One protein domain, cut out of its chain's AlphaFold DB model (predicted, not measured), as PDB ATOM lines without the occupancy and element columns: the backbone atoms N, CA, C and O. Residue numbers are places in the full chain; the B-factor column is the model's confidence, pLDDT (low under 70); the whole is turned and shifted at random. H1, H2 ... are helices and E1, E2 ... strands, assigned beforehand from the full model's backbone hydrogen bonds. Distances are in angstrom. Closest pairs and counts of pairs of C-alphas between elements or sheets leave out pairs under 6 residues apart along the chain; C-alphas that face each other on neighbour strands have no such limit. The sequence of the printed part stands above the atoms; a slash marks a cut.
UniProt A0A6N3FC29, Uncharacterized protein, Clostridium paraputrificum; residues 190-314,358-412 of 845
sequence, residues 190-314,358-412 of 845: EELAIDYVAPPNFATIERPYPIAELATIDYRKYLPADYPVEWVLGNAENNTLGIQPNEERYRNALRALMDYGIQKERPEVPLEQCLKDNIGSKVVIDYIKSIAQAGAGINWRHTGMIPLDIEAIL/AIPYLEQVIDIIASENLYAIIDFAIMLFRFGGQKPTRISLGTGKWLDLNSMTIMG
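What this domain is: This is residues 190 to 314 and 358 to 412 of the 845 residues of an uncharacterized protein of Clostridium paraputrificum (UniProt A0A6N3FC29). A long helix, H7, and the shorter H10 lie side by side in the core of an elongated body, with H5 packed on one side of them and H9 on the other. H6 lies at one end of the long axis, the short helices H2, H3 and H4 lie toward the other, and a small sheet of three short strands sits beside H10, away from H7; H1 touches H7 on the side away from the sheet, and the long link after it runs along the body toward H2. The printed part has 180 residues with ten named helices, H1 to H10, followed by three named strands in the order E1 - E2 - E3, all antiparallel. The class is mostly helix, with 86 residues in helices and 9 in strands. The whole is compact, with a radius of gyration of the C-alphas of 17.0 A, and spans 60 by 37 by 29 A.

Where its parts are: H1 is residues 190 to 194 and begins with C-alpha 190 at (47.639, -9.667, 55.803). Three helices of four residues follow: H2, residues 212 to 215, H3, residues 219 to 222, and H4, residues 230 to 233. H5, residues 248 to 265, is 25.7 A from first to last C-alpha. H6 is residues 271 to 276. H7, residues 282 to 299, is 25.9 A long and runs from C-alpha 282 at (36.871, -16.599, 54.687) to C-alpha 299 at (43.897, -27.503, 32.241). H8 is residues 310 to 314. H9, residues 359 to 372, is 20.8 A long, and H10, residues 376 to 383, is 10.6 A long. The strands are E1, residues 394 to 396, E2, residues 402 to 404, and E3, residues 409 to 411, which ends with C-alpha 411 at (29.031, -38.401, 39.846).

How they stand to each other: H7 is the hub, touching H1, H5, H9 and H10. With residues 288 to 295 it touches H10 at a shallow tilt of 26 degrees, the same way; the closest C-alphas, of Ala 292 and Ala 381, are 4.3 A apart. H7 and H9 touch at a steep tilt of 51 degrees, opposite ways, closest at the C-alphas of Lys 289 and Glu 363, 6.1 A. H9 and H10 form a helical hairpin at 44 degrees. H5 touches H7 with residues 257 to 261 alone, at a shallow tilt of 29 degrees, opposite ways; the closest C-alphas, of Met 258 and Val 284, are 5.9 A apart. H6 touches H5 about perpendicular, at 75 degrees, with the C-alphas of Gln 263 and Leu 271 closest at 6.4 A. H1 touches H7 through the C-alphas of Ala 193 and Val 283, 6.2 A apart. H2 and H3 touch only at the corner by their link. H4 is close to H2 but not clearly touching, with the C-alphas of Leu 214 and Val 232 closest at 7.0 A, and H8 touches no helix. E1, E2 and E3 form a meander, each strand the antiparallel neighbour of the one before. N 403 and O 395 are 2.9 A apart across E1 and E2, and N 411 and O 402 are 2.7 A apart across E2 and E3. H10 only grazes the sheet, and H9 only just does, with 5 pairs of C-alphas within 10 A. Every O i to N i+4 pair is within hydrogen-bond range in H1, H5, H6, H7, H8 and H10, and 9 of 10 are in H9; H2, H3 and H4 are too short for such a pair.

The domain as a whole: The two C-alphas farthest apart, of Ala 225 and Glu 268, are 60.3 A apart. Residues 315 to 357 are not printed, and C-alphas 314 and 358 are 22.6 A apart across this cut. The long links are H1 to H2, 17 residues, and H4 to H5, 14 residues. The mean pLDDT of the printed part is 78.3, and 38 residues are under 70, among them 190 to 205 and 307 to 314.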
ATOM      1  N   GLU A 190      47.758 -11.121  55.850       65.25
ATOM      2  CA  GLU A 190      47.639  -9.667  55.803       65.25
ATOM      3  C   GLU A 190      47.593  -9.143  54.357       65.25
ATOM      4  O   GLU A 190      46.830  -8.225  54.081       65.25
ATOM      5  N   GLU A 191      48.337  -9.753  53.423       57.72
ATOM      6  CA  GLU A 191      48.245  -9.421  51.992       57.72
ATOM      7  C   GLU A 191      46.854  -9.742  51.425       57.72
ATOM      8  O   GLU A 191      46.286  -8.922  50.710       57.72
ATOM      9  N   LEU A 192      46.285 -10.896  51.785       60.97
ATOM     10  CA  LEU A 192      44.953 -11.311  51.333       60.97
ATOM     11  C   LEU A 192      43.808 -10.505  51.965       60.97
ATOM     12  O   LEU A 192      42.743 -10.371  51.370       60.97
ATOM     13  N   ALA A 193      43.990 -10.011  53.190       57.47
ATOM     14  CA  ALA A 193      42.954  -9.283  53.919       57.47
ATOM     15  C   ALA A 193      42.789  -7.828  53.443       57.47
ATOM     16  O   ALA A 193      41.747  -7.222  53.699       57.47
ATOM     17  N   ILE A 194      43.817  -7.262  52.802       47.50
ATOM     18  CA  ILE A 194      43.854  -5.856  52.371       47.50
ATOM     19  C   ILE A 194      43.423  -5.704  50.908       47.50
ATOM     20  O   ILE A 194      42.738  -4.733  50.589       47.50
ATOM     21  N   ASP A 195      43.817  -6.628  50.029       45.22
ATOM     22  CA  ASP A 195      43.601  -6.507  48.585       45.22
ATOM     23  C   ASP A 195      43.338  -7.866  47.918       45.22
ATOM     24  O   ASP A 195      43.676  -8.930  48.446       45.22
ATOM     25  N   TYR A 196      42.752  -7.830  46.721       48.00
ATOM     26  CA  TYR A 196      42.620  -9.004  45.872       48.00
ATOM     27  C   TYR A 196      43.989  -9.400  45.306       48.00
ATOM     28  O   TYR A 196      44.553  -8.735  44.436       48.00
ATOM     29  N   VAL A 197      44.521 -10.532  45.768       51.12
ATOM     30  CA  VAL A 197      45.747 -11.111  45.211       51.12
ATOM     31  C   VAL A 197      45.384 -11.995  44.022       51.12
ATOM     32  O   VAL A 197      44.962 -13.141  44.188       51.12
ATOM     33  N   ALA A 198      45.575 -11.464  42.813       49.09
ATOM     34  CA  ALA A 198      45.399 -12.234  41.590       49.09
ATOM     35  C   ALA A 198      46.376 -13.430  41.547       49.09
ATOM     36  O   ALA A 198      47.550 -13.283  41.919       49.09
ATOM     37  N   PRO A 199      45.932 -14.613  41.080       54.72
ATOM     38  CA  PRO A 199      46.830 -15.741  40.875       54.72
ATOM     39  C   PRO A 199      47.904 -15.404  39.816       54.72
ATOM     40  O   PRO A 199      47.683 -14.543  38.959       54.72
ATOM     41  N   PRO A 200      49.080 -16.065  39.847       55.50
ATOM     42  CA  PRO A 200      50.129 -15.840  38.853       55.50
ATOM     43  C   PRO A 200      49.633 -16.117  37.425       55.50
ATOM     44  O   PRO A 200      48.771 -16.968  37.214       55.50
ATOM     45  N   ASN A 201      50.214 -15.433  36.432       54.84
ATOM     46  CA  ASN A 201      49.858 -15.630  35.024       54.84
ATOM     47  C   ASN A 201      50.070 -17.100  34.605       54.84
ATOM     48  O   ASN A 201      51.125 -17.675  34.878       54.84
ATOM     49  N   PHE A 202      49.100 -17.676  33.891       58.72
ATOM     50  CA  PHE A 202      49.113 -19.046  33.370       58.72
ATOM     51  C   PHE A 202      50.429 -19.436  32.683       58.72
ATOM     52  O   PHE A 202      50.974 -20.498  32.971       58.72
ATOM     53  N   ALA A 203      50.995 -18.548  31.857       57.06
ATOM     54  CA  ALA A 203      52.246 -18.797  31.134       57.06
ATOM     55  C   ALA A 203      53.482 -18.913  32.048       57.06
ATOM     56  O   ALA A 203      54.535 -19.373  31.615       57.06
ATOM     57  N   THR A 204      53.366 -18.484  33.306       63.56
ATOM     58  CA  THR A 204      54.453 -18.502  34.297       63.56
ATOM     59  C   THR A 204      54.381 -19.688  35.257       63.56
ATOM     60  O   THR A 204      55.309 -19.874  36.042       63.56
ATOM     61  N   ILE A 205      53.307 -20.484  35.187       69.06
ATOM     62  CA  ILE A 205      53.069 -21.630  36.074       69.06
ATOM     63  C   ILE A 205      53.438 -22.935  35.372       69.06
ATOM     64  O   ILE A 205      54.245 -23.702  35.888       69.06
ATOM     65  N   GLU A 206      52.870 -23.191  34.195       76.94
ATOM     66  CA  GLU A 206      53.095 -24.438  33.463       76.94
ATOM     67  C   GLU A 206      52.765 -24.292  31.975       76.94
ATOM     68  O   GLU A 206      52.002 -23.409  31.571       76.94
ATOM     69  N   ARG A 207      53.329 -25.177  31.146       75.06
ATOM     70  CA  ARG A 207      52.961 -25.318  29.730       75.06
ATOM     71  C   ARG A 207      52.318 -26.694  29.510       75.06
ATOM     72  O   ARG A 207      53.014 -27.630  29.128       75.06
ATOM     73  N   PRO A 208      50.995 -26.830  29.719       74.56
ATOM     74  CA  PRO A 208      50.337 -28.140  29.766       74.56
ATOM     75  C   PRO A 208      50.269 -28.835  28.401       74.56
ATOM     76  O   PRO A 208      50.077 -30.049  28.334       74.56
ATOM     77  N   TYR A 209      50.417 -28.069  27.314       79.50
ATOM     78  CA  TYR A 209      50.303 -28.560  25.950       79.50
ATOM     79  C   TYR A 209      51.501 -28.138  25.090       79.50
ATOM     80  O   TYR A 209      51.951 -26.986  25.170       79.50
ATOM     81  N   PRO A 210      51.982 -29.019  24.194       70.94
ATOM     82  CA  PRO A 210      53.022 -28.661  23.232       70.94
ATOM     83  C   PRO A 210      52.553 -27.562  22.266       70.94
ATOM     84  O   PRO A 210      53.346 -26.696  21.884       70.94
ATOM     85  N   ILE A 211      51.260 -27.565  21.925       72.06
ATOM     86  CA  ILE A 211      50.611 -26.620  21.009       72.06
ATOM     87  C   ILE A 211      49.403 -25.988  21.714       72.06
ATOM     88  O   ILE A 211      48.647 -26.688  22.389       72.06
ATOM     89  N   ALA A 212      49.227 -24.671  21.584       72.19
ATOM     90  CA  ALA A 212      48.235 -23.907  22.346       72.19
ATOM     91  C   ALA A 212      46.786 -24.295  21.999       72.19
ATOM     92  O   ALA A 212      45.907 -24.271  22.859       72.19
ATOM     93  N   GLU A 213      46.541 -24.713  20.760       75.06
ATOM     94  CA  GLU A 213      45.230 -25.083  20.232       75.06
ATOM     95  C   GLU A 213      44.644 -26.326  20.920       75.06
ATOM     96  O   GLU A 213      43.426 -26.512  20.914       75.06
ATOM     97  N   LEU A 214      45.472 -27.140  21.589       71.62
ATOM     98  CA  LEU A 214      44.999 -28.264  22.405       71.62
ATOM     99  C   LEU A 214      44.224 -27.819  23.655       71.62
ATOM    100  O   LEU A 214      43.458 -28.606  24.202       71.62
ATOM    101  N   ALA A 215      44.368 -26.560  24.077       72.94
ATOM    102  CA  ALA A 215      43.559 -25.975  25.143       72.94
ATOM    103  C   ALA A 215      42.162 -25.531  24.669       72.94
ATOM    104  O   ALA A 215      41.357 -25.086  25.484       72.94
ATOM    105  N   THR A 216      41.867 -25.595  23.367       68.56
ATOM    106  CA  THR A 216      40.610 -25.091  22.791       68.56
ATOM    107  C   THR A 216      39.556 -26.190  22.661       68.56
ATOM    108  O   THR A 216      39.870 -27.379  22.658       68.56
ATOM    109  N   ILE A 217      38.285 -25.804  22.496       67.12
ATOM    110  CA  ILE A 217      37.176 -26.746  22.241       67.12
ATOM    111  C   ILE A 217      37.389 -27.600  20.982       67.12
ATOM    112  O   ILE A 217      36.876 -28.712  20.873       67.12
ATOM    113  N   ASP A 218      38.198 -27.095  20.054       62.19
ATOM    114  CA  ASP A 218      38.526 -27.720  18.782       62.19
ATOM    115  C   ASP A 218      39.781 -28.605  18.851       62.19
ATOM    116  O   ASP A 218      40.274 -29.034  17.807       62.19
ATOM    117  N   TYR A 219      40.295 -28.923  20.048       68.06
ATOM    118  CA  TYR A 219      41.556 -29.656  20.244       68.06
ATOM    119  C   TYR A 219      41.694 -30.908  19.362       68.06
ATOM    120  O   TYR A 219      42.790 -31.215  18.904       68.06
ATOM    121  N   ARG A 220      40.592 -31.614  19.060       70.94
ATOM    122  CA  ARG A 220      40.593 -32.807  18.190       70.94
ATOM    123  C   ARG A 220      41.122 -32.529  16.783       70.94
ATOM    124  O   ARG A 220      41.725 -33.417  16.194       70.94
ATOM    125  N   LYS A 221      40.903 -31.323  16.247       65.94
ATOM    126  CA  LYS A 221      41.411 -30.900  14.929       65.94
ATOM    127  C   LYS A 221      42.931 -30.714  14.937       65.94
ATOM    128  O   LYS A 221      43.561 -30.827  13.890       65.94
ATOM    129  N   TYR A 222      43.496 -30.430  16.107       65.75
ATOM    130  CA  TYR A 222      44.899 -30.074  16.302       65.75
ATOM    131  C   TYR A 222      45.700 -31.160  17.026       65.75
ATOM    132  O   TYR A 222      46.888 -30.970  17.265       65.75
ATOM    133  N   LEU A 223      45.063 -32.284  17.375       62.56
ATOM    134  CA  LEU A 223      45.685 -33.403  18.072       62.56
ATOM    135  C   LEU A 223      46.713 -34.086  17.153       62.56
ATOM    136  O   LEU A 223      46.323 -34.640  16.122       62.56
ATOM    137  N   PRO A 224      48.016 -34.071  17.492       66.50
ATOM    138  CA  PRO A 224      49.010 -34.836  16.745       66.50
ATOM    139  C   PRO A 224      48.707 -36.338  16.812       66.50
ATOM    140  O   PRO A 224      48.227 -36.819  17.836       66.50
ATOM    141  N   ALA A 225      49.025 -37.087  15.748       54.00
ATOM    142  CA  ALA A 225      48.716 -38.520  15.647       54.00
ATOM    143  C   ALA A 225      49.274 -39.357  16.817       54.00
ATOM    144  O   ALA A 225      48.622 -40.298  17.260       54.00
ATOM    145  N   ASP A 226      50.438 -38.963  17.343       66.88
ATOM    146  CA  ASP A 226      51.129 -39.655  18.435       66.88
ATOM    147  C   ASP A 226      50.885 -39.017  19.816       66.88
ATOM    148  O   ASP A 226      51.506 -39.416  20.801       66.88
ATOM    149  N   TYR A 227      50.016 -38.005  19.920       71.00
ATOM    150  CA  TYR A 227      49.744 -37.332  21.192       71.00
ATOM    151  C   TYR A 227      48.580 -38.006  21.935       71.00
ATOM    152  O   TYR A 227      47.465 -38.035  21.401       71.00
ATOM    153  N   PRO A 228      48.780 -38.510  23.170       77.94
ATOM    154  CA  PRO A 228      47.715 -39.172  23.917       77.94
ATOM    155  C   PRO A 228      46.553 -38.220  24.192       77.94
ATOM    156  O   PRO A 228      46.719 -37.153  24.791       77.94
ATOM    157  N   VAL A 229      45.345 -38.607  23.784       76.50
ATOM    158  CA  VAL A 229      44.146 -37.786  23.998       76.50
ATOM    159  C   VAL A 229      43.835 -37.631  25.489       76.50
ATOM    160  O   VAL A 229      43.308 -36.605  25.917       76.50
ATOM    161  N   GLU A 230      44.237 -38.607  26.300       83.19
ATOM    162  CA  GLU A 230      44.139 -38.627  27.758       83.19
ATOM    163  C   GLU A 230      44.955 -37.499  28.406       83.19
ATOM    164  O   GLU A 230      44.622 -37.049  29.496       83.19
ATOM    165  N   TRP A 231      45.986 -36.971  27.740       85.69
ATOM    166  CA  TRP A 231      46.727 -35.810  28.252       85.69
ATOM    167  C   TRP A 231      45.932 -34.507  28.097       85.69
ATOM    168  O   TRP A 231      46.175 -33.538  28.817       85.69
ATOM    169  N   VAL A 232      44.946 -34.489  27.194       83.62
ATOM    170  CA  VAL A 232      43.966 -33.404  27.070       83.62
ATOM    171  C   VAL A 232      42.741 -33.685  27.938       83.62
ATOM    172  O   VAL A 232      42.315 -32.812  28.680       83.62
ATOM    173  N   LEU A 233      42.190 -34.896  27.917       84.19
ATOM    174  CA  LEU A 233      40.906 -35.205  28.563       84.19
ATOM    175  C   LEU A 233      41.020 -35.707  30.006       84.19
ATOM    176  O   LEU A 233      40.012 -35.761  30.707       84.19
ATOM    177  N   GLY A 234      42.225 -36.039  30.458       88.25
ATOM    178  CA  GLY A 234      42.476 -36.757  31.703       88.25
ATOM    179  C   GLY A 234      42.425 -38.276  31.530       88.25
ATOM    180  O   GLY A 234      41.877 -38.800  30.559       88.25
ATOM    181  N   ASN A 235      42.982 -38.985  32.511       85.88
ATOM    182  CA  ASN A 235      42.900 -40.436  32.661       85.88
ATOM    183  C   ASN A 235      42.165 -40.773  33.969       85.88
ATOM    184  O   ASN A 235      42.496 -40.247  35.032       85.88
ATOM    185  N   ALA A 236      41.181 -41.671  33.898       84.88
ATOM    186  CA  ALA A 236      40.404 -42.091  35.058       84.88
ATOM    187  C   ALA A 236      41.247 -42.811  36.128       84.88
ATOM    188  O   ALA A 236      40.923 -42.738  37.312       84.88
ATOM    189  N   GLU A 237      42.359 -43.443  35.743       84.62
ATOM    190  CA  GLU A 237      43.304 -44.074  36.679       84.62
ATOM    191  C   GLU A 237      43.919 -43.059  37.656       84.62
ATOM    192  O   GLU A 237      44.268 -43.409  38.784       84.62
ATOM    193  N   ASN A 238      43.972 -41.783  37.260       88.88
ATOM    194  CA  ASN A 238      44.508 -40.704  38.082       88.88
ATOM    195  C   ASN A 238      43.494 -40.136  39.084       88.88
ATOM    196  O   ASN A 238      43.873 -39.364  39.964       88.88
ATOM    197  N   ASN A 239      42.213 -40.508  38.991       89.06
ATOM    198  CA  ASN A 239      41.157 -39.922  39.825       89.06
ATOM    199  C   ASN A 239      41.348 -40.265  41.303       89.06
ATOM    200  O   ASN A 239      41.066 -39.463  42.186       89.06
ATOM    201  N   THR A 240      41.861 -41.461  41.586       86.06
ATOM    202  CA  THR A 240      42.100 -41.942  42.952       86.06
ATOM    203  C   THR A 240      43.493 -41.603  43.480       86.06
ATOM    204  O   THR A 240      43.823 -41.990  44.600       86.06
ATOM    205  N   LEU A 241      44.323 -40.897  42.704       86.94
ATOM    206  CA  LEU A 241      45.636 -40.457  43.164       86.94
ATOM    207  C   LEU A 241      45.470 -39.349  44.205       86.94
ATOM    208  O   LEU A 241      45.019 -38.246  43.889       86.94
ATOM    209  N   GLY A 242      45.889 -39.634  45.439       88.50
ATOM    210  CA  GLY A 242      46.030 -38.624  46.487       88.50
ATOM    211  C   GLY A 242      47.089 -37.575  46.136       88.50
ATOM    212  O   GLY A 242      47.641 -37.576  45.035       88.50
ATOM    213  N   ILE A 243      47.377 -36.674  47.071       92.56
ATOM    214  CA  ILE A 243      48.443 -35.677  46.906       92.56
ATOM    215  C   ILE A 243      49.785 -36.375  46.681       92.56
ATOM    216  O   ILE A 243      50.118 -37.341  47.370       92.56
ATOM    217  N   GLN A 244      50.515 -35.909  45.673       92.06
ATOM    218  CA  GLN A 244      51.790 -36.469  45.246       92.06
ATOM    219  C   GLN A 244      52.968 -35.818  45.995       92.06
ATOM    220  O   GLN A 244      52.847 -34.699  46.499       92.06
ATOM    221  N   PRO A 245      54.147 -36.469  46.058       93.38
ATOM    222  CA  PRO A 245      55.315 -35.907  46.743       93.38
ATOM    223  C   PRO A 245      55.740 -34.518  46.236       93.38
ATOM    224  O   PRO A 245      56.172 -33.686  47.030       93.38
ATOM    225  N   ASN A 246      55.582 -34.251  44.935       91.38
ATOM    226  CA  ASN A 246      55.885 -32.970  44.287       91.38
ATOM    227  C   ASN A 246      54.821 -31.877  44.542       91.38
ATOM    228  O   ASN A 246      55.009 -30.734  44.132       91.38
ATOM    229  N   GLU A 247      53.721 -32.205  45.221       95.00
ATOM    230  CA  GLU A 247      52.626 -31.293  45.585       95.00
ATOM    231  C   GLU A 247      52.608 -30.978  47.101       95.00
ATOM    232  O   GLU A 247      52.009 -29.994  47.549       95.00
ATOM    233  N   GLU A 248      53.281 -31.800  47.915       92.69
ATOM    234  CA  GLU A 248      53.157 -31.804  49.379       92.69
ATOM    235  C   GLU A 248      53.665 -30.507  50.034       92.69
ATOM    236  O   GLU A 248      53.064 -30.011  50.991       92.69
ATOM    237  N   ARG A 249      54.739 -29.897  49.506       89.19
ATOM    238  CA  ARG A 249      55.276 -28.631  50.045       89.19
ATOM    239  C   ARG A 249      54.255 -27.503  49.933       89.19
ATOM    240  O   ARG A 249      54.031 -26.764  50.893       89.19
ATOM    241  N   TYR A 250      53.623 -27.377  48.769       92.12
ATOM    242  CA  TYR A 250      52.638 -26.332  48.516       92.12
ATOM    243  C   TYR A 250      51.365 -26.554  49.329       92.12
ATOM    244  O   TYR A 250      50.867 -25.627  49.971       92.12
ATOM    245  N   ARG A 251      50.908 -27.807  49.413       94.06
ATOM    246  CA  ARG A 251      49.805 -28.200  50.290       94.06
ATOM    247  C   ARG A 251      50.032 -27.795  51.744       94.06
ATOM    248  O   ARG A 251      49.147 -27.202  52.360       94.06
ATOM    249  N   ASN A 252      51.204 -28.100  52.295       86.62
ATOM    250  CA  ASN A 252      51.523 -27.778  53.684       86.62
ATOM    251  C   ASN A 252      51.595 -26.266  53.922       86.62
ATOM    252  O   ASN A 252      51.103 -25.787  54.944       86.62
ATOM    253  N   ALA A 253      52.113 -25.503  52.958       84.38
ATOM    254  CA  ALA A 253      52.127 -24.046  53.034       84.38
ATOM    255  C   ALA A 253      50.706 -23.443  53.023       84.38
ATOM    256  O   ALA A 253      50.410 -22.557  53.827       84.38
ATOM    257  N   LEU A 254      49.799 -23.954  52.180       91.00
ATOM    258  CA  LEU A 254      48.395 -23.520  52.150       91.00
ATOM    259  C   LEU A 254      47.631 -23.899  53.428       91.00
ATOM    260  O   LEU A 254      46.820 -23.111  53.913       91.00
ATOM    261  N   ARG A 255      47.910 -25.071  54.014       91.31
ATOM    262  CA  ARG A 255      47.341 -25.473  55.313       91.31
ATOM    263  C   ARG A 255      47.783 -24.543  56.432       91.31
ATOM    264  O   ARG A 255      46.948 -24.061  57.187       91.31
ATOM    265  N   ALA A 256      49.074 -24.230  56.486       82.88
ATOM    266  CA  ALA A 256      49.606 -23.307  57.479       82.88
ATOM    267  C   ALA A 256      49.020 -21.889  57.323       82.88
ATOM    268  O   ALA A 256      48.771 -21.214  58.324       82.88
ATOM    269  N   LEU A 257      48.745 -21.450  56.087       85.62
ATOM    270  CA  LEU A 257      48.027 -20.202  55.821       85.62
ATOM    271  C   LEU A 257      46.572 -20.253  56.312       85.62
ATOM    272  O   LEU A 257      46.125 -19.302  56.950       85.62
ATOM    273  N   MET A 258      45.852 -21.350  56.058       89.00
ATOM    274  CA  MET A 258      44.486 -21.550  56.557       89.00
ATOM    275  C   MET A 258      44.436 -21.495  58.087       89.00
ATOM    276  O   MET A 258      43.648 -20.735  58.646       89.00
ATOM    277  N   ASP A 259      45.313 -22.238  58.760       86.12
ATOM    278  CA  ASP A 259      45.388 -22.284  60.222       86.12
ATOM    279  C   ASP A 259      45.658 -20.899  60.818       86.12
ATOM    280  O   ASP A 259      45.001 -20.483  61.777       86.12
ATOM    281  N   TYR A 260      46.595 -20.156  60.223       80.31
ATOM    282  CA  TYR A 260      46.898 -18.791  60.641       80.31
ATOM    283  C   TYR A 260      45.713 -17.848  60.400       80.31
ATOM    284  O   TYR A 260      45.378 -17.058  61.284       80.31
ATOM    285  N   GLY A 261      45.042 -17.954  59.250       80.88
ATOM    286  CA  GLY A 261      43.857 -17.155  58.941       80.88
ATOM    287  C   GLY A 261      42.710 -17.400  59.921       80.88
ATOM    288  O   GLY A 261      42.107 -16.445  60.405       80.88
ATOM    289  N   ILE A 262      42.448 -18.658  60.291       83.56
ATOM    290  CA  ILE A 262      41.427 -19.007  61.294       83.56
ATOM    291  C   ILE A 262      41.758 -18.353  62.635       83.56
ATOM    292  O   ILE A 262      40.907 -17.696  63.229       83.56
ATOM    293  N   GLN A 263      43.004 -18.490  63.097       82.31
ATOM    294  CA  GLN A 263      43.448 -17.911  64.368       82.31
ATOM    295  C   GLN A 263      43.390 -16.375  64.377       82.31
ATOM    296  O   GLN A 263      43.264 -15.775  65.445       82.31
ATOM    297  N   LYS A 264      43.492 -15.729  63.209       79.00
ATOM    298  CA  LYS A 264      43.346 -14.276  63.056       79.00
ATOM    299  C   LYS A 264      41.894 -13.822  63.055       79.00
ATOM    300  O   LYS A 264      41.587 -12.827  63.701       79.00
ATOM    301  N   GLU A 265      41.023 -14.538  62.351       80.75
ATOM    302  CA  GLU A 265      39.596 -14.210  62.265       80.75
ATOM    303  C   GLU A 265      38.831 -14.583  63.540       80.75
ATOM    304  O   GLU A 265      37.803 -13.975  63.829       80.75
ATOM    305  N   ARG A 266      39.320 -15.579  64.293       81.19
ATOM    306  CA  ARG A 266      38.678 -16.122  65.501       81.19
ATOM    307  C   ARG A 266      39.687 -16.376  66.626       81.19
ATOM    308  O   ARG A 266      39.888 -17.524  67.028       81.19
ATOM    309  N   PRO A 267      40.342 -15.332  67.157       76.94
ATOM    310  CA  PRO A 267      41.355 -15.476  68.206       76.94
ATOM    311  C   PRO A 267      40.813 -16.078  69.513       76.94
ATOM    312  O   PRO A 267      41.581 -16.592  70.328       76.94
ATOM    313  N   GLU A 268      39.503 -16.001  69.739       82.75
ATOM    314  CA  GLU A 268      38.816 -16.492  70.931       82.75
ATOM    315  C   GLU A 268      38.476 -17.990  70.905       82.75
ATOM    316  O   GLU A 268      38.128 -18.546  71.950       82.75
ATOM    317  N   VAL A 269      38.583 -18.657  69.750       79.56
ATOM    318  CA  VAL A 269      38.265 -20.085  69.596       79.56
ATOM    319  C   VAL A 269      39.551 -20.880  69.331       79.56
ATOM    320  O   VAL A 269      40.320 -20.512  68.444       79.56
ATOM    321  N   PRO A 270      39.815 -21.982  70.062       82.94
ATOM    322  CA  PRO A 270      40.948 -22.853  69.757       82.94
ATOM    323  C   PRO A 270      40.874 -23.393  68.326       82.94
ATOM    324  O   PRO A 270      39.812 -23.845  67.888       82.94
ATOM    325  N   LEU A 271      42.011 -23.403  67.622       79.81
ATOM    326  CA  LEU A 271      42.103 -23.870  66.235       79.81
ATOM    327  C   LEU A 271      41.531 -25.285  66.081       79.81
ATOM    328  O   LEU A 271      40.772 -25.541  65.153       79.81
ATOM    329  N   GLU A 272      41.818 -26.188  67.017       88.75
ATOM    330  CA  GLU A 272      41.341 -27.573  66.980       88.75
ATOM    331  C   GLU A 272      39.808 -27.661  66.985       88.75
ATOM    332  O   GLU A 272      39.235 -28.544  66.347       88.75
ATOM    333  N   GLN A 273      39.141 -26.736  67.682       85.94
ATOM    334  CA  GLN A 273      37.683 -26.668  67.709       85.94
ATOM    335  C   GLN A 273      37.136 -26.103  66.393       85.94
ATOM    336  O   GLN A 273      36.186 -26.663  65.852       85.94
ATOM    337  N   CYS A 274      37.764 -25.067  65.827       87.62
ATOM    338  CA  CYS A 274      37.400 -24.557  64.501       87.62
ATOM    339  C   CYS A 274      37.534 -25.628  63.412       87.62
ATOM    340  O   CYS A 274      36.627 -25.782  62.601       87.62
ATOM    341  N   LEU A 275      38.622 -26.403  63.422       86.81
ATOM    342  CA  LEU A 275      38.845 -27.487  62.463       86.81
ATOM    343  C   LEU A 275      37.808 -28.605  62.611       86.81
ATOM    344  O   LEU A 275      37.315 -29.117  61.610       86.81
ATOM    345  N   LYS A 276      37.439 -28.964  63.846       88.81
ATOM    346  CA  LYS A 276      36.405 -29.973  64.114       88.81
ATOM    347  C   LYS A 276      35.020 -29.545  63.620       88.81
ATOM    348  O   LYS A 276      34.249 -30.392  63.177       88.81
ATOM    349  N   ASP A 277      34.725 -28.252  63.700       88.94
ATOM    350  CA  ASP A 277      33.448 -27.672  63.281       88.94
ATOM    351  C   ASP A 277      33.466 -27.185  61.813       88.94
ATOM    352  O   ASP A 277      32.508 -26.549  61.373       88.94
ATOM    353  N   ASN A 278      34.540 -27.461  61.053       89.38
ATOM    354  CA  ASN A 278      34.755 -27.007  59.669       89.38
ATOM    355  C   ASN A 278      34.635 -25.482  59.476       89.38
ATOM    356  O   ASN A 278      34.149 -24.978  58.464       89.38
ATOM    357  N   ILE A 279      35.106 -24.723  60.462       87.75
ATOM    358  CA  ILE A 279      35.121 -23.264  60.453       87.75
ATOM    359  C   ILE A 279      36.459 -22.783  59.879       87.75
ATOM    360  O   ILE A 279      37.466 -22.749  60.586       87.75
ATOM    361  N   GLY A 280      36.463 -22.400  58.601       88.62
ATOM    362  CA  GLY A 280      37.638 -21.852  57.915       88.62
ATOM    363  C   GLY A 280      37.740 -20.326  57.923       88.62
ATOM    364  O   GLY A 280      36.792 -19.625  58.281       88.62
ATOM    365  N   SER A 281      38.900 -19.821  57.492       88.56
ATOM    366  CA  SER A 281      39.110 -18.396  57.214       88.56
ATOM    367  C   SER A 281      38.455 -18.025  55.894       88.56
ATOM    368  O   SER A 281      38.780 -18.609  54.857       88.56
ATOM    369  N   LYS A 282      37.562 -17.033  55.909       87.12
ATOM    370  CA  LYS A 282      36.871 -16.599  54.687       87.12
ATOM    371  C   LYS A 282      37.870 -16.091  53.646       87.12
ATOM    372  O   LYS A 282      37.809 -16.491  52.489       87.12
ATOM    373  N   VAL A 283      38.819 -15.269  54.091       80.44
ATOM    374  CA  VAL A 283      39.848 -14.661  53.240       80.44
ATOM    375  C   VAL A 283      40.696 -15.732  52.547       80.44
ATOM    376  O   VAL A 283      40.947 -15.660  51.345       80.44
ATOM    377  N   VAL A 284      41.103 -16.771  53.282       86.56
ATOM    378  CA  VAL A 284      41.913 -17.857  52.714       86.56
ATOM    379  C   VAL A 284      41.078 -18.776  51.815       86.56
ATOM    380  O   VAL A 284      41.581 -19.232  50.790       86.56
ATOM    381  N   ILE A 285      39.804 -19.029  52.138       90.25
ATOM    382  CA  ILE A 285      38.895 -19.798  51.269       90.25
ATOM    383  C   ILE A 285      38.712 -19.100  49.915       90.25
ATOM    384  O   ILE A 285      38.811 -19.757  48.879       90.25
ATOM    385  N   ASP A 286      38.499 -17.783  49.903       83.44
ATOM    386  CA  ASP A 286      38.331 -17.005  48.667       83.44
ATOM    387  C   ASP A 286      39.611 -17.027  47.804       83.44
ATOM    388  O   ASP A 286      39.558 -17.152  46.574       83.44
ATOM    389  N   TYR A 287      40.785 -17.027  48.444       83.00
ATOM    390  CA  TYR A 287      42.060 -17.250  47.759       83.00
ATOM    391  C   TYR A 287      42.167 -18.662  47.156       83.00
ATOM    392  O   TYR A 287      42.554 -18.813  45.995       83.00
ATOM    393  N   ILE A 288      41.768 -19.708  47.890       88.44
ATOM    394  CA  ILE A 288      41.761 -21.090  47.377       88.44
ATOM    395  C   ILE A 288      40.801 -21.238  46.191       88.44
ATOM    396  O   ILE A 288      41.147 -21.904  45.212       88.44
ATOM    397  N   LYS A 289      39.632 -20.583  46.226       85.31
ATOM    398  CA  LYS A 289      38.711 -20.515  45.079       85.31
ATOM    399  C   LYS A 289      39.399 -19.918  43.853       85.31
ATOM    400  O   LYS A 289      39.338 -20.514  42.781       85.31
ATOM    401  N   SER A 290      40.132 -18.820  44.022       78.94
ATOM    402  CA  SER A 290      40.885 -18.179  42.934       78.94
ATOM    403  C   SER A 290      41.986 -19.090  42.362       78.94
ATOM    404  O   SER A 290      42.151 -19.177  41.144       78.94
ATOM    405  N   ILE A 291      42.700 -19.836  43.215       84.31
ATOM    406  CA  ILE A 291      43.683 -20.845  42.777       84.31
ATOM    407  C   ILE A 291      43.006 -21.962  41.971       84.31
ATOM    408  O   ILE A 291      43.491 -22.328  40.901       84.31
ATOM    409  N   ALA A 292      41.884 -22.498  42.458       86.38
ATOM    410  CA  ALA A 292      41.150 -23.565  41.781       86.38
ATOM    411  C   ALA A 292      40.647 -23.119  40.399       86.38
ATOM    412  O   ALA A 292      40.782 -23.853  39.419       86.38
ATOM    413  N   GLN A 293      40.131 -21.892  40.299       80.12
ATOM    414  CA  GLN A 293      39.736 -21.287  39.027       80.12
ATOM    415  C   GLN A 293      40.919 -21.170  38.068       80.12
ATOM    416  O   GLN A 293      40.776 -21.483  36.887       80.12
ATOM    417  N   ALA A 294      42.091 -20.775  38.569       76.88
ATOM    418  CA  ALA A 294      43.290 -20.678  37.753       76.88
ATOM    419  C   ALA A 294      43.729 -22.048  37.211       76.88
ATOM    420  O   ALA A 294      43.926 -22.183  36.004       76.88
ATOM    421  N   GLY A 295      43.809 -23.075  38.062       83.81
ATOM    422  CA  GLY A 295      44.157 -24.438  37.640       83.81
ATOM    423  C   GLY A 295      43.161 -25.000  36.624       83.81
ATOM    424  O   GLY A 295      43.549 -25.514  35.572       83.81
ATOM    425  N   ALA A 296      41.862 -24.804  36.874       83.75
ATOM    426  CA  ALA A 296      40.815 -25.213  35.947       83.75
ATOM    427  C   ALA A 296      40.894 -24.449  34.613       83.75
ATOM    428  O   ALA A 296      40.751 -25.040  33.543       83.75
ATOM    429  N   GLY A 297      41.212 -23.156  34.668       76.81
ATOM    430  CA  GLY A 297      41.521 -22.331  33.508       76.81
ATOM    431  C   GLY A 297      42.713 -22.853  32.712       76.81
ATOM    432  O   GLY A 297      42.662 -22.855  31.495       76.81
ATOM    433  N   ILE A 298      43.779 -23.343  33.331       78.00
ATOM    434  CA  ILE A 298      44.928 -23.861  32.571       78.00
ATOM    435  C   ILE A 298      44.572 -25.183  31.882       78.00
ATOM    436  O   ILE A 298      44.823 -25.364  30.688       78.00
ATOM    437  N   ASN A 299      43.958 -26.099  32.631       84.75
ATOM    438  CA  ASN A 299      43.897 -27.503  32.241       84.75
ATOM    439  C   ASN A 299      42.559 -27.942  31.643       84.75
ATOM    440  O   ASN A 299      42.545 -28.909  30.891       84.75
ATOM    441  N   TRP A 300      41.444 -27.257  31.889       84.00
ATOM    442  CA  TRP A 300      40.104 -27.738  31.509       84.00
ATOM    443  C   TRP A 300      39.367 -26.833  30.510       84.00
ATOM    444  O   TRP A 300      38.169 -26.998  30.283       84.00
ATOM    445  N   ARG A 301      40.072 -25.904  29.850       76.94
ATOM    446  CA  ARG A 301      39.506 -25.007  28.817       76.94
ATOM    447  C   ARG A 301      38.950 -25.724  27.590       76.94
ATOM    448  O   ARG A 301      37.971 -25.257  27.011       76.94
ATOM    449  N   HIS A 302      39.508 -26.875  27.218       75.19
ATOM    450  CA  HIS A 302      39.060 -27.650  26.054       75.19
ATOM    451  C   HIS A 302      37.622 -28.169  26.195       75.19
ATOM    452  O   HIS A 302      37.018 -28.590  25.213       75.19
ATOM    453  N   THR A 303      37.059 -28.136  27.405       75.31
ATOM    454  CA  THR A 303      35.655 -28.482  27.668       75.31
ATOM    455  C   THR A 303      34.684 -27.430  27.134       75.31
ATOM    456  O   THR A 303      33.519 -27.733  26.892       75.31
ATOM    457  N   GLY A 304      35.144 -26.182  26.988       64.12
ATOM    458  CA  GLY A 304      34.315 -25.028  26.652       64.12
ATOM    459  C   GLY A 304      33.367 -24.569  27.771       64.12
ATOM    460  O   GLY A 304      32.663 -23.576  27.600       64.12
ATOM    461  N   MET A 305      33.360 -25.244  28.926       69.75
ATOM    462  CA  MET A 305      32.562 -24.855  30.098       69.75
ATOM    463  C   MET A 305      33.270 -23.813  30.976       69.75
ATOM    464  O   MET A 305      32.634 -23.126  31.778       69.75
ATOM    465  N   ILE A 306      34.591 -23.695  30.821       70.44
ATOM    466  CA  ILE A 306      35.433 -22.719  31.510       70.44
ATOM    467  C   ILE A 306      35.738 -21.574  30.535       70.44
ATOM    468  O   ILE A 306      36.245 -21.846  29.444       70.44
ATOM    469  N   PRO A 307      35.421 -20.314  30.889       57.00
ATOM    470  CA  PRO A 307      35.538 -19.185  29.976       57.00
ATOM    471  C   PRO A 307      36.980 -18.931  29.510       57.00
ATOM    472  O   PRO A 307      37.952 -19.134  30.242       57.00
ATOM    473  N   LEU A 308      37.085 -18.467  28.262       48.19
ATOM    474  CA  LEU A 308      38.308 -17.983  27.631       48.19
ATOM    475  C   LEU A 308      38.562 -16.548  28.094       48.19
ATOM    476  O   LEU A 308      37.802 -15.654  27.733       48.19
ATOM    477  N   ASP A 309      39.639 -16.318  28.837       46.06
ATOM    478  CA  ASP A 309      40.188 -14.971  28.958       46.06
ATOM    479  C   ASP A 309      41.312 -14.811  27.923       46.06
ATOM    480  O   ASP A 309      42.440 -15.273  28.114       46.06
ATOM    481  N   ILE A 310      40.955 -14.272  26.753       35.84
ATOM    482  CA  ILE A 310      41.850 -14.132  25.593       35.84
ATOM    483  C   ILE A 310      42.937 -13.074  25.861       35.84
ATOM    484  O   ILE A 310      44.062 -13.231  25.381       35.84
ATOM    485  N   GLU A 311      42.670 -12.055  26.685       34.75
ATOM    486  CA  GLU A 311      43.663 -11.024  27.035       34.75
ATOM    487  C   GLU A 311      44.812 -11.590  27.882       34.75
ATOM    488  O   GLU A 311      45.979 -11.246  27.665       34.75
ATOM    489  N   ALA A 312      44.518 -12.552  28.762       37.47
ATOM    490  CA  ALA A 312      45.534 -13.270  29.531       37.47
ATOM    491  C   ALA A 312      46.422 -14.181  28.653       37.47
ATOM    492  O   ALA A 312      47.555 -14.487  29.031       37.47
ATOM    493  N   ILE A 313      45.928 -14.603  27.479       39.38
ATOM    494  CA  ILE A 313      46.656 -15.433  26.504       39.38
ATOM    495  C   ILE A 313      47.527 -14.566  25.575       39.38
ATOM    496  O   ILE A 313      48.666 -14.938  25.285       39.38
ATOM    497  N   LEU A 314      47.039 -13.406  25.124       33.50
ATOM    498  CA  LEU A 314      47.737 -12.563  24.138       33.50
ATOM    499  C   LEU A 314      48.904 -11.745  24.713       33.50
ATOM    500  O   LEU A 314      49.822 -11.393  23.974       33.50
ATOM    501  N   ALA A 358      31.101 -22.393  34.230       67.94
ATOM    502  CA  ALA A 358      31.346 -23.375  35.286       67.94
ATOM    503  C   ALA A 358      32.074 -22.783  36.505       67.94
ATOM    504  O   ALA A 358      32.127 -23.431  37.547       67.94
ATOM    505  N   ILE A 359      32.590 -21.549  36.422       72.50
ATOM    506  CA  ILE A 359      33.328 -20.903  37.518       72.50
ATOM    507  C   ILE A 359      32.473 -20.757  38.795       72.50
ATOM    508  O   ILE A 359      32.893 -21.276  39.831       72.50
ATOM    509  N   PRO A 360      31.243 -20.198  38.759       71.81
ATOM    510  CA  PRO A 360      30.366 -20.175  39.934       71.81
ATOM    511  C   PRO A 360      29.999 -21.570  40.458       71.81
ATOM    512  O   PRO A 360      29.688 -21.736  41.634       71.81
ATOM    513  N   TYR A 361      29.998 -22.583  39.587       77.94
ATOM    514  CA  TYR A 361      29.721 -23.959  39.992       77.94
ATOM    515  C   TYR A 361      30.913 -24.577  40.735       77.94
ATOM    516  O   TYR A 361      30.714 -25.230  41.756       77.94
ATOM    517  N   LEU A 362      32.145 -24.309  40.293       81.12
ATOM    518  CA  LEU A 362      33.362 -24.706  41.007       81.12
ATOM    519  C   LEU A 362      33.432 -24.073  42.403       81.12
ATOM    520  O   LEU A 362      33.779 -24.761  43.359       81.12
ATOM    521  N   GLU A 363      33.043 -22.804  42.550       82.75
ATOM    522  CA  GLU A 363      32.964 -22.149  43.865       82.75
ATOM    523  C   GLU A 363      31.968 -22.849  44.800       82.75
ATOM    524  O   GLU A 363      32.297 -23.107  45.957       82.75
ATOM    525  N   GLN A 364      30.791 -23.229  44.288       82.88
ATOM    526  CA  GLN A 364      29.797 -23.994  45.053       82.88
ATOM    527  C   GLN A 364      30.315 -25.378  45.451       82.88
ATOM    528  O   GLN A 364      30.061 -25.834  46.563       82.88
ATOM    529  N   VAL A 365      31.044 -26.057  44.560       85.50
ATOM    530  CA  VAL A 365      31.672 -27.349  44.871       85.50
ATOM    531  C   VAL A 365      32.700 -27.192  45.991       85.50
ATOM    532  O   VAL A 365      32.714 -28.004  46.915       85.50
ATOM    533  N   ILE A 366      33.513 -26.136  45.956       89.12
ATOM    534  CA  ILE A 366      34.475 -25.829  47.021       89.12
ATOM    535  C   ILE A 366      33.758 -25.579  48.350       89.12
ATOM    536  O   ILE A 366      34.190 -26.113  49.368       89.12
ATOM    537  N   ASP A 367      32.642 -24.850  48.348       88.25
ATOM    538  CA  ASP A 367      31.846 -24.621  49.560       88.25
ATOM    539  C   ASP A 367      31.256 -25.929  50.125       88.25
ATOM    540  O   ASP A 367      31.254 -26.135  51.340       88.25
ATOM    541  N   ILE A 368      30.818 -26.851  49.257       86.19
ATOM    542  CA  ILE A 368      30.359 -28.191  49.659       86.19
ATOM    543  C   ILE A 368      31.499 -28.966  50.327       86.19
ATOM    544  O   ILE A 368      31.320 -29.473  51.433       86.19
ATOM    545  N   ILE A 369      32.674 -29.028  49.694       88.69
ATOM    546  CA  ILE A 369      33.845 -29.724  50.245       88.69
ATOM    547  C   ILE A 369      34.254 -29.098  51.589       88.69
ATOM    548  O   ILE A 369      34.472 -29.822  52.561       88.69
ATOM    549  N   ALA A 370      34.314 -27.764  51.668       88.62
ATOM    550  CA  ALA A 370      34.702 -27.031  52.874       88.62
ATOM    551  C   ALA A 370      33.786 -27.336  54.064       88.62
ATOM    552  O   ALA A 370      34.266 -27.408  55.192       88.62
ATOM    553  N   SER A 371      32.486 -27.540  53.816       85.81
ATOM    554  CA  SER A 371      31.512 -27.844  54.871       85.81
ATOM    555  C   SER A 371      31.744 -29.194  55.560       85.81
ATOM    556  O   SER A 371      31.286 -29.402  56.686       85.81
ATOM    557  N   GLU A 372      32.489 -30.098  54.919       83.38
ATOM    558  CA  GLU A 372      32.758 -31.444  55.427       83.38
ATOM    559  C   GLU A 372      34.206 -31.653  55.849       83.38
ATOM    560  O   GLU A 372      34.463 -32.276  56.883       83.38
ATOM    561  N   ASN A 373      35.149 -31.145  55.059       85.69
ATOM    562  CA  ASN A 373      36.569 -31.230  55.346       85.69
ATOM    563  C   ASN A 373      37.280 -29.985  54.822       85.69
ATOM    564  O   ASN A 373      37.586 -29.865  53.632       85.69
ATOM    565  N   LEU A 374      37.611 -29.088  55.749       86.88
ATOM    566  CA  LEU A 374      38.234 -27.814  55.422       86.88
ATOM    567  C   LEU A 374      39.560 -27.949  54.662       86.88
ATOM    568  O   LEU A 374      39.871 -27.091  53.849       86.88
ATOM    569  N   TYR A 375      40.354 -28.999  54.878       90.06
ATOM    570  CA  TYR A 375      41.612 -29.157  54.139       90.06
ATOM    571  C   TYR A 375      41.439 -29.844  52.785       90.06
ATOM    572  O   TYR A 375      42.348 -29.780  51.960       90.06
ATOM    573  N   ALA A 376      40.293 -30.474  52.521       89.94
ATOM    574  CA  ALA A 376      40.048 -31.129  51.241       89.94
ATOM    575  C   ALA A 376      39.891 -30.122  50.088       89.94
ATOM    576  O   ALA A 376      40.187 -30.467  48.948       89.94
ATOM    577  N   ILE A 377      39.516 -28.864  50.363       92.44
ATOM    578  CA  ILE A 377      39.487 -27.811  49.329       92.44
ATOM    579  C   ILE A 377      40.886 -27.455  48.812       92.44
ATOM    580  O   ILE A 377      41.028 -27.070  47.655       92.44
ATOM    581  N   ILE A 378      41.917 -27.598  49.654       93.69
ATOM    582  CA  ILE A 378      43.317 -27.385  49.263       93.69
ATOM    583  C   ILE A 378      43.735 -28.503  48.310       93.69
ATOM    584  O   ILE A 378      44.280 -28.232  47.243       93.69
ATOM    585  N   ASP A 379      43.418 -29.748  48.674       94.19
ATOM    586  CA  ASP A 379      43.739 -30.919  47.861       94.19
ATOM    587  C   ASP A 379      43.017 -30.839  46.501       94.19
ATOM    588  O   ASP A 379      43.638 -31.025  45.456       94.19
ATOM    589  N   PHE A 380      41.738 -30.446  46.503       93.69
ATOM    590  CA  PHE A 380      40.946 -30.193  45.296       93.69
ATOM    591  C   PHE A 380      41.579 -29.126  44.388       93.69
ATOM    592  O   PHE A 380      41.741 -29.357  43.190       93.69
ATOM    593  N   ALA A 381      41.972 -27.976  44.946       92.00
ATOM    594  CA  ALA A 381      42.577 -26.887  44.180       92.00
ATOM    595  C   ALA A 381      43.928 -27.284  43.560       92.00
ATOM    596  O   ALA A 381      44.203 -26.926  42.418       92.00
ATOM    597  N   ILE A 382      44.746 -28.053  44.283       94.25
ATOM    598  CA  ILE A 382      46.031 -28.577  43.799       94.25
ATOM    599  C   ILE A 382      45.833 -29.558  42.641       94.25
ATOM    600  O   ILE A 382      46.491 -29.433  41.610       94.25
ATOM    601  N   MET A 383      44.885 -30.491  42.765       95.00
ATOM    602  CA  MET A 383      44.626 -31.503  41.733       95.00
ATOM    603  C   MET A 383      44.176 -30.904  40.390       95.00
ATOM    604  O   MET A 383      44.373 -31.532  39.349       95.00
ATOM    605  N   LEU A 384      43.626 -29.683  40.375       92.19
ATOM    606  CA  LEU A 384      43.265 -28.964  39.145       92.19
ATOM    607  C   LEU A 384      44.481 -28.469  38.333       92.19
ATOM    608  O   LEU A 384      44.323 -28.161  37.151       92.19
ATOM    609  N   PHE A 385      45.682 -28.436  38.919       91.38
ATOM    610  CA  PHE A 385      46.950 -28.154  38.223       91.38
ATOM    611  C   PHE A 385      47.624 -29.416  37.660       91.38
ATOM    612  O   PHE A 385      48.745 -29.364  37.154       91.38
ATOM    613  N   ARG A 386      46.997 -30.593  37.758       93.06
ATOM    614  CA  ARG A 386      47.550 -31.802  37.135       93.06
ATOM    615  C   ARG A 386      47.330 -31.765  35.626       93.06
ATOM    616  O   ARG A 386      46.207 -31.585  35.158       93.06
ATOM    617  N   PHE A 387      48.397 -32.014  34.873       91.25
ATOM    618  CA  PHE A 387      48.392 -32.048  33.411       91.25
ATOM    619  C   PHE A 387      49.144 -33.275  32.879       91.25
ATOM    620  O   PHE A 387      49.746 -34.038  33.639       91.25
ATOM    621  N   GLY A 388      49.075 -33.496  31.562       88.00
ATOM    622  CA  GLY A 388      49.741 -34.625  30.912       88.00
ATOM    623  C   GLY A 388      49.310 -35.974  31.495       88.00
ATOM    624  O   GLY A 388      48.125 -36.213  31.734       88.00
ATOM    625  N   GLY A 389      50.281 -36.849  31.762       85.94
ATOM    626  CA  GLY A 389      50.042 -38.200  32.276       85.94
ATOM    627  C   GLY A 389      49.422 -38.286  33.677       85.94
ATOM    628  O   GLY A 389      48.897 -39.343  34.009       85.94
ATOM    629  N   GLN A 390      49.427 -37.208  34.473       90.25
ATOM    630  CA  GLN A 390      48.843 -37.172  35.828       90.25
ATOM    631  C   GLN A 390      47.430 -36.571  35.873       90.25
ATOM    632  O   GLN A 390      46.789 -36.546  36.926       90.25
ATOM    633  N   LYS A 391      46.933 -36.057  34.745       92.38
ATOM    634  CA  LYS A 391      45.655 -35.351  34.668       92.38
ATOM    635  C   LYS A 391      44.482 -36.290  35.011       92.38
ATOM    636  O   LYS A 391      44.355 -37.325  34.352       92.38
ATOM    637  N   PRO A 392      43.636 -35.983  36.012       92.94
ATOM    638  CA  PRO A 392      42.470 -36.799  36.359       92.94
ATOM    639  C   PRO A 392      41.257 -36.439  35.498       92.94
ATOM    640  O   PRO A 392      41.104 -35.287  35.124       92.94
ATOM    641  N   THR A 393      40.348 -37.371  35.216       89.56
ATOM    642  CA  THR A 393      39.023 -37.026  34.658       89.56
ATOM    643  C   THR A 393      38.030 -36.579  35.732       89.56
ATOM    644  O   THR A 393      37.069 -35.872  35.422       89.56
ATOM    645  N   ARG A 394      38.244 -36.971  36.997       89.94
ATOM    646  CA  ARG A 394      37.374 -36.647  38.136       89.94
ATOM    647  C   ARG A 394      38.159 -36.418  39.425       89.94
ATOM    648  O   ARG A 394      39.158 -37.088  39.665       89.94
ATOM    649  N   ILE A 395      37.653 -35.545  40.296       91.56
ATOM    650  CA  ILE A 395      38.215 -35.306  41.639       91.56
ATOM    651  C   ILE A 395      37.176 -35.653  42.709       91.56
ATOM    652  O   ILE A 395      35.989 -35.357  42.558       91.56
ATOM    653  N   SER A 396      37.615 -36.304  43.789       86.62
ATOM    654  CA  SER A 396      36.745 -36.676  44.908       86.62
ATOM    655  C   SER A 396      36.267 -35.450  45.679       86.62
ATOM    656  O   SER A 396      37.039 -34.532  45.946       86.62
ATOM    657  N   LEU A 397      35.005 -35.474  46.103       85.00
ATOM    658  CA  LEU A 397      34.406 -34.457  46.967       85.00
ATOM    659  C   LEU A 397      34.423 -34.855  48.452       85.00
ATOM    660  O   LEU A 397      33.772 -34.201  49.257       85.00
ATOM    661  N   GLY A 398      35.072 -35.967  48.823       74.12
ATOM    662  CA  GLY A 398      35.100 -36.485  50.201       74.12
ATOM    663  C   GLY A 398      33.823 -37.214  50.658       74.12
ATOM    664  O   GLY A 398      33.898 -38.096  51.505       74.12
ATOM    665  N   THR A 399      32.679 -36.948  50.019       67.31
ATOM    666  CA  THR A 399      31.345 -37.539  50.293       67.31
ATOM    667  C   THR A 399      31.095 -38.919  49.679       67.31
ATOM    668  O   THR A 399      29.960 -39.397  49.648       67.31
ATOM    669  N   GLY A 400      32.106 -39.525  49.055       70.06
ATOM    670  CA  GLY A 400      31.894 -40.609  48.087       70.06
ATOM    671  C   GLY A 400      31.324 -40.130  46.743       70.06
ATOM    672  O   GLY A 400      31.121 -40.944  45.847       70.06
ATOM    673  N   LYS A 401      31.110 -38.818  46.569       81.12
ATOM    674  CA  LYS A 401      30.802 -38.196  45.278       81.12
ATOM    675  C   LYS A 401      32.063 -37.648  44.620       81.12
ATOM    676  O   LYS A 401      33.075 -37.404  45.279       81.12
ATOM    677  N   TRP A 402      31.975 -37.432  43.318       85.25
ATOM    678  CA  TRP A 402      33.092 -37.052  42.461       85.25
ATOM    679  C   TRP A 402      32.656 -35.961  41.495       85.25
ATOM    680  O   TRP A 402      31.575 -36.063  40.930       85.25
ATOM    681  N   LEU A 403      33.464 -34.930  41.277       87.00
ATOM    682  CA  LEU A 403      33.219 -33.960  40.210       87.00
ATOM    683  C   LEU A 403      33.877 -34.459  38.924       87.00
ATOM    684  O   LEU A 403      35.093 -34.632  38.901       87.00
ATOM    685  N   ASP A 404      33.092 -34.666  37.870       84.44
ATOM    686  CA  ASP A 404      33.608 -34.897  36.520       84.44
ATOM    687  C   ASP A 404      34.072 -33.573  35.910       84.44
ATOM    688  O   ASP A 404      33.283 -32.639  35.781       84.44
ATOM    689  N   LEU A 405      35.357 -33.487  35.564       87.44
ATOM    690  CA  LEU A 405      35.996 -32.254  35.102       87.44
ATOM    691  C   LEU A 405      35.760 -31.982  33.614       87.44
ATOM    692  O   LEU A 405      35.996 -30.865  33.164       87.44
ATOM    693  N   ASN A 406      35.283 -32.967  32.848       81.88
ATOM    694  CA  ASN A 406      34.949 -32.774  31.438       81.88
ATOM    695  C   ASN A 406      33.495 -32.327  31.255       81.88
ATOM    696  O   ASN A 406      33.214 -31.523  30.367       81.88
ATOM    697  N   SER A 407      32.574 -32.846  32.072       75.56
ATOM    698  CA  SER A 407      31.148 -32.493  32.012       75.56
ATOM    699  C   SER A 407      30.693 -31.511  33.090       75.56
ATOM    700  O   SER A 407      29.557 -31.044  33.028       75.56
ATOM    701  N   MET A 408      31.535 -31.216  34.085       78.44
ATOM    702  CA  MET A 408      31.198 -30.410  35.266       78.44
ATOM    703  C   MET A 408      29.947 -30.925  35.992       78.44
ATOM    704  O   MET A 408      29.086 -30.158  36.418       78.44
ATOM    705  N   THR A 409      29.838 -32.247  36.137       77.31
ATOM    706  CA  THR A 409      28.716 -32.910  36.819       77.31
ATOM    707  C   THR A 409      29.188 -33.727  38.009       77.31
ATOM    708  O   THR A 409      30.227 -34.381  37.948       77.31
ATOM    709  N   ILE A 410      28.392 -33.752  39.080       77.56
ATOM    710  CA  ILE A 410      28.663 -34.609  40.237       77.56
ATOM    711  C   ILE A 410      28.212 -36.043  39.941       77.56
ATOM    712  O   ILE A 410      27.051 -36.297  39.627       77.56
ATOM    713  N   MET A 411      29.146 -36.972  40.094       73.56
ATOM    714  CA  MET A 411      29.031 -38.401  39.846       73.56
ATOM    715  C   MET A 411      29.119 -39.189  41.159       73.56
ATOM    716  O   MET A 411      29.693 -38.727  42.148       73.56
ATOM    717  N   GLY A 412      28.566 -40.403  41.155       70.19
ATOM    718  CA  GLY A 412      28.641 -41.340  42.280       70.19
ATOM    719  C   GLY A 412      29.952 -42.130  42.369       70.19
ATOM    720  O   GLY A 412      30.134 -42.872  43.328       70.19
TER     721      GLY A 412